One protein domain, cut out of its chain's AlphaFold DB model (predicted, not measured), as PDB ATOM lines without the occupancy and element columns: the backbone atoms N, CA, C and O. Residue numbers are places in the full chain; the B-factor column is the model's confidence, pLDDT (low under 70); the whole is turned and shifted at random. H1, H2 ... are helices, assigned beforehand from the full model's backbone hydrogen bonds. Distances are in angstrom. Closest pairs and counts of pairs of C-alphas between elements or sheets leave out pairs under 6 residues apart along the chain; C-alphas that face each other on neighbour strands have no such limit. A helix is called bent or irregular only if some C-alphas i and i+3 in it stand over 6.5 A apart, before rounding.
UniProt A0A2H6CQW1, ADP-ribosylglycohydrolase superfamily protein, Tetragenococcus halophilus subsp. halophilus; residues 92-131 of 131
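AT A GLANCE: This is residues 92 to 131 of the 131 residues of the protein "ADP-ribosylglycohydrolase superfamily protein" of Tetragenococcus halophilus subsp. halophilus (UniProt A0A2H6CQW1). Two straight helices meet near their ends at about a right angle and make an open L, with H2 as the long arm and H1 as the other arm. Most of H2 sticks out with nothing packed on it: residues 114 to 131, of which 114 to 127 belong to H2, stand free. The printed part has 40 residues with two named helices, H1 and then H2, and no named strand; the class is all helix. The whole is extended, with a radius of gyration of the C-alphas of 14.2 A, and flat, with spans of 41 by 22 by 7 A.

HOW THE PARTS SIT: H2, residues 112 to 127, is the longest helix, with 16 residues. H1, residues 95 to 108, is close to H2 but not clearly touching it, with 1 pair of C-alphas within 8 A. The closest C-alphas of the two are those of Glu 105 and Ile 112, 6.8 A apart. Their lines are about perpendicular, at 86 degrees, and their centres are 21.1 A apart. A tight link of 3 residues joins H1 to H2. At the other end of H1, residues 94 to 99, of which 95 to 99 belong to H1, stand free. In H1 and H2 every O i to N i+4 pair is within hydrogen-bond range.

IN THESE COORDINATES: H2 begins at C-alpha 112, at (114.468, 109.861, 226.335), and ends at C-alpha 127, at (91.435, 109.400, 228.096), 23.1 A from first to last C-alpha. H1 begins at C-alpha 95, at (120.644, 125.221, 220.238), and measures 20.4 A to C-alpha 108. Neither helix is bent.

THE WHOLE: The two C-alphas farthest apart are those of Ala 107 and Thr 131, at 41.9 A. The printed part has no cut and ends at residue 131, the chain's last residue. The mean pLDDT of the printed part is 88.4, and residues 128 to 131 are under 70.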
ATOM      1  N   VAL A  92     112.946 122.088 223.007       85.12
ATOM      2  CA  VAL A  92     114.049 121.112 222.899       85.12
ATOM      3  C   VAL A  92     114.950 121.348 221.679       85.12
ATOM      4  O   VAL A  92     116.105 120.932 221.676       85.12
ATOM      5  N   ASN A  93     114.448 122.053 220.658       86.88
ATOM      6  CA  ASN A  93     115.207 122.389 219.453       86.88
ATOM      7  C   ASN A  93     116.083 123.643 219.609       86.88
ATOM      8  O   ASN A  93     116.849 123.959 218.696       86.88
ATOM      9  N   ASP A  94     115.990 124.369 220.728       91.12
ATOM     10  CA  ASP A  94     116.888 125.490 220.989       91.12
ATOM     11  C   ASP A  94     118.332 124.982 221.081       91.12
ATOM     12  O   ASP A  94     118.630 123.987 221.745       91.12
ATOM     13  N   SER A  95     119.250 125.669 220.397       87.69
ATOM     14  CA  SER A  95     120.644 125.221 220.238       87.69
ATOM     15  C   SER A  95     121.346 124.869 221.568       87.69
ATOM     16  O   SER A  95     121.933 123.788 221.650       87.69
ATOM     17  N   PRO A  96     121.236 125.670 222.652       89.31
ATOM     18  CA  PRO A  96     121.835 125.308 223.940       89.31
ATOM     19  C   PRO A  96     121.219 124.048 224.566       89.31
ATOM     20  O   PRO A  96     121.938 123.217 225.117       89.31
ATOM     21  N   ILE A  97     119.896 123.890 224.463       91.75
ATOM     22  CA  ILE A  97     119.159 122.780 225.077       91.75
ATOM     23  C   ILE A  97     119.418 121.486 224.313       91.75
ATOM     24  O   ILE A  97     119.751 120.478 224.928       91.75
ATOM     25  N   SER A  98     119.334 121.517 222.983       93.06
ATOM     26  CA  SER A  98     119.571 120.341 222.141       93.06
ATOM     27  C   SER A  98     120.982 119.771 222.328       93.06
ATOM     28  O   SER A  98     121.148 118.556 222.410       93.06
ATOM     29  N   GLY A  99     122.003 120.627 222.474       94.31
ATOM     30  CA  GLY A  99     123.369 120.191 222.778       94.31
ATOM     31  C   GLY A  99     123.482 119.456 224.119       94.31
ATOM     32  O   GLY A  99     124.069 118.376 224.181       94.31
ATOM     33  N   LEU A 100     122.888 120.014 225.180       93.50
ATOM     34  CA  LEU A 100     122.873 119.401 226.514       93.50
ATOM     35  C   LEU A 100     122.060 118.102 226.538       93.50
ATOM     36  O   LEU A 100     122.513 117.100 227.084       93.50
ATOM     37  N   PHE A 101     120.888 118.106 225.905       92.88
ATOM     38  CA  PHE A 101     120.013 116.945 225.781       92.88
ATOM     39  C   PHE A 101     120.736 115.774 225.108       92.88
ATOM     40  O   PHE A 101     120.811 114.684 225.674       92.88
ATOM     41  N   ASN A 102     121.370 116.029 223.957       93.31
ATOM     42  CA  ASN A 102     122.144 115.019 223.240       93.31
ATOM     43  C   ASN A 102     123.287 114.465 224.098       93.31
ATOM     44  O   ASN A 102     123.528 113.261 224.083       93.31
ATOM     45  N   ALA A 103     123.985 115.317 224.854       94.69
ATOM     46  CA  ALA A 103     125.055 114.869 225.741       94.69
ATOM     47  C   ALA A 103     124.538 113.903 226.822       94.69
ATOM     48  O   ALA A 103     125.186 112.890 227.086       94.69
ATOM     49  N   VAL A 104     123.365 114.177 227.403       93.50
ATOM     50  CA  VAL A 104     122.732 113.300 228.400       93.50
ATOM     51  C   VAL A 104     122.300 111.972 227.777       93.50
ATOM     52  O   VAL A 104     122.624 110.927 228.340       93.50
ATOM     53  N   GLU A 105     121.628 111.975 226.622       95.00
ATOM     54  CA  GLU A 105     121.217 110.728 225.953       95.00
ATOM     55  C   GLU A 105     122.418 109.842 225.606       95.00
ATOM     56  O   GLU A 105     122.411 108.649 225.906       95.00
ATOM     57  N   HIS A 106     123.482 110.426 225.044       95.88
ATOM     58  CA  HIS A 106     124.687 109.679 224.674       95.88
ATOM     59  C   HIS A 106     125.421 109.123 225.893       95.88
ATOM     60  O   HIS A 106     125.880 107.986 225.857       95.88
ATOM     61  N   ALA A 107     125.531 109.900 226.975       97.00
ATOM     62  CA  ALA A 107     126.207 109.450 228.190       97.00
ATOM     63  C   ALA A 107     125.477 108.289 228.886       97.00
ATOM     64  O   ALA A 107     126.115 107.514 229.595       97.00
ATOM     65  N   ASN A 108     124.159 108.181 228.698       95.38
ATOM     66  CA  ASN A 108     123.321 107.171 229.343       95.38
ATOM     67  C   ASN A 108     122.877 106.044 228.399       95.38
ATOM     68  O   ASN A 108     122.188 105.133 228.851       95.38
ATOM     69  N   GLU A 109     123.238 106.106 227.112       97.00
ATOM     70  CA  GLU A 109     122.771 105.180 226.068       97.00
ATOM     71  C   GLU A 109     121.240 105.003 226.087       97.00
ATOM     72  O   GLU A 109     120.710 103.899 225.945       97.00
ATOM     73  N   PHE A 110     120.515 106.105 226.303       95.75
ATOM     74  CA  PHE A 110     119.084 106.079 226.591       95.75
ATOM     75  C   PHE A 110     118.300 107.004 225.661       95.75
ATOM     76  O   PHE A 110     118.659 108.166 225.495       95.75
ATOM     77  N   ASN A 111     117.207 106.490 225.092       95.19
ATOM     78  CA  ASN A 111     116.307 107.239 224.216       95.19
ATOM     79  C   ASN A 111     115.177 107.877 225.039       95.19
ATOM     80  O   ASN A 111     114.129 107.272 225.287       95.19
ATOM     81  N   ILE A 112     115.404 109.107 225.496       93.25
ATOM     82  CA  ILE A 112     114.468 109.861 226.335       93.25
ATOM     83  C   ILE A 112     113.232 110.261 225.519       93.25
ATOM     84  O   ILE A 112     112.118 110.239 226.049       93.25
ATOM     85  N   VAL A 113     113.400 110.577 224.228       92.94
ATOM     86  CA  VAL A 113     112.284 110.932 223.331       92.94
ATOM     87  C   VAL A 113     111.292 109.775 223.198       92.94
ATOM     88  O   VAL A 113     110.081 109.978 223.291       92.94
ATOM     89  N   GLU A 114     111.781 108.551 223.016       95.56
ATOM     90  CA  GLU A 114     110.932 107.359 222.923       95.56
ATOM     91  C   GLU A 114     110.187 107.069 224.231       95.56
ATOM     92  O   GLU A 114     108.991 106.760 224.201       95.56
ATOM     93  N   LEU A 115     110.848 107.238 225.382       94.75
ATOM     94  CA  LEU A 115     110.190 107.118 226.684       94.75
ATOM     95  C   LEU A 115     109.069 108.158 226.840       94.75
ATOM     96  O   LEU A 115     107.963 107.808 227.256       94.75
ATOM     97  N   ALA A 116     109.328 109.420 226.485       93.38
ATOM     98  CA  ALA A 116     108.331 110.485 226.557       93.38
ATOM     99  C   ALA A 116     107.115 110.189 225.662       93.38
ATOM    100  O   ALA A 116     105.978 110.291 226.124       93.38
ATOM    101  N   ASN A 117     107.339 109.741 224.422       95.12
ATOM    102  CA  ASN A 117     106.263 109.341 223.508       95.12
ATOM    103  C   ASN A 117     105.445 108.164 224.066       95.12
ATOM    104  O   ASN A 117     104.216 108.199 224.042       95.12
ATOM    105  N   SER A 118     106.108 107.173 224.666       96.38
ATOM    106  CA  SER A 118     105.432 106.031 225.296       96.38
ATOM    107  C   SER A 118     104.523 106.457 226.457       96.38
ATOM    108  O   SER A 118     103.438 105.904 226.641       96.38
ATOM    109  N   LEU A 119     104.931 107.463 227.242       94.31
ATOM    110  CA  LEU A 119     104.094 108.029 228.305       94.31
ATOM    111  C   LEU A 119     102.873 108.768 227.739       94.31
ATOM    112  O   LEU A 119     101.775 108.624 228.280       94.31
ATOM    113  N   VAL A 120     103.038 109.509 226.638       94.19
ATOM    114  CA  VAL A 120     101.932 110.184 225.937       94.19
ATOM    115  C   VAL A 120     100.899 109.170 225.436       94.19
ATOM    116  O   VAL A 120      99.699 109.361 225.645       94.19
ATOM    117  N   ASP A 121     101.341 108.050 224.866       95.62
ATOM    118  CA  ASP A 121     100.447 106.987 224.389       95.62
ATOM    119  C   ASP A 121      99.607 106.374 225.520       95.62
ATOM    120  O   ASP A 121      98.408 106.111 225.348       95.62
ATOM    121  N   VAL A 122     100.196 106.194 226.708       95.25
ATOM    122  CA  VAL A 122      99.480 105.713 227.902       95.25
ATOM    123  C   VAL A 122      98.411 106.710 228.352       95.25
ATOM    124  O   VAL A 122      97.299 106.298 228.701       95.25
ATOM    125  N   VAL A 123      98.717 108.010 228.342       91.31
ATOM    126  CA  VAL A 123      97.752 109.065 228.696       91.31
ATOM    127  C   VAL A 123      96.585 109.069 227.705       91.31
ATOM    128  O   VAL A 123      95.436 108.922 228.126       91.31
ATOM    129  N   ASN A 124      96.871 109.095 226.401       91.44
ATOM    130  CA  ASN A 124      95.856 109.111 225.341       91.44
ATOM    131  C   ASN A 124      94.941 107.874 225.378       91.44
ATOM    132  O   ASN A 124      93.723 107.976 225.221       91.44
ATOM    133  N   THR A 125      95.508 106.695 225.648       86.88
ATOM    134  CA  THR A 125      94.743 105.441 225.762       86.88
ATOM    135  C   THR A 125      93.774 105.455 226.950       86.88
ATOM    136  O   THR A 125      92.707 104.841 226.894       86.88
ATOM    137  N   ASN A 126      94.130 106.135 228.042       76.50
ATOM    138  CA  ASN A 126      93.293 106.226 229.238       76.50
ATOM    139  C   ASN A 126      92.208 107.305 229.126       76.50
ATOM    140  O   ASN A 126      91.124 107.122 229.681       76.50
ATOM    141  N   GLU A 127      92.458 108.390 228.391       73.25
ATOM    142  CA  GLU A 127      91.435 109.400 228.096       73.25
ATOM    143  C   GLU A 127      90.354 108.859 227.152       73.25
ATOM    144  O   GLU A 127      89.169 109.031 227.430       73.25
ATOM    145  N   GLY A 128      90.730 108.079 226.130       59.81
ATOM    146  CA  GLY A 128      89.778 107.408 225.230       59.81
ATOM    147  C   GLY A 128      88.920 106.307 225.880       59.81
ATOM    148  O   GLY A 128      87.965 105.840 225.270       59.81
ATOM    149  N   LYS A 129      89.236 105.887 227.114       55.09
ATOM    150  CA  LYS A 129      88.433 104.940 227.920       55.09
ATOM    151  C   LYS A 129      87.509 105.628 228.934       55.09
ATOM    152  O   LYS A 129      86.753 104.940 229.619       55.09
ATOM    153  N   ARG A 130      87.610 106.953 229.090       53.53
ATOM    154  CA  ARG A 130      86.787 107.758 230.013       53.53
ATOM    155  C   ARG A 130      85.621 108.480 229.322       53.53
ATOM    156  O   ARG A 130      84.856 109.144 230.018       53.53
ATOM    157  N   THR A 131      85.482 108.332 228.006       48.03
ATOM    158  CA  THR A 131      84.304 108.713 227.206       48.03
ATOM    159  C   THR A 131      83.454 107.494 226.891       48.03
ATOM    160  O   THR A 131      82.214 107.609 226.971       48.03
TER     161      THR A 131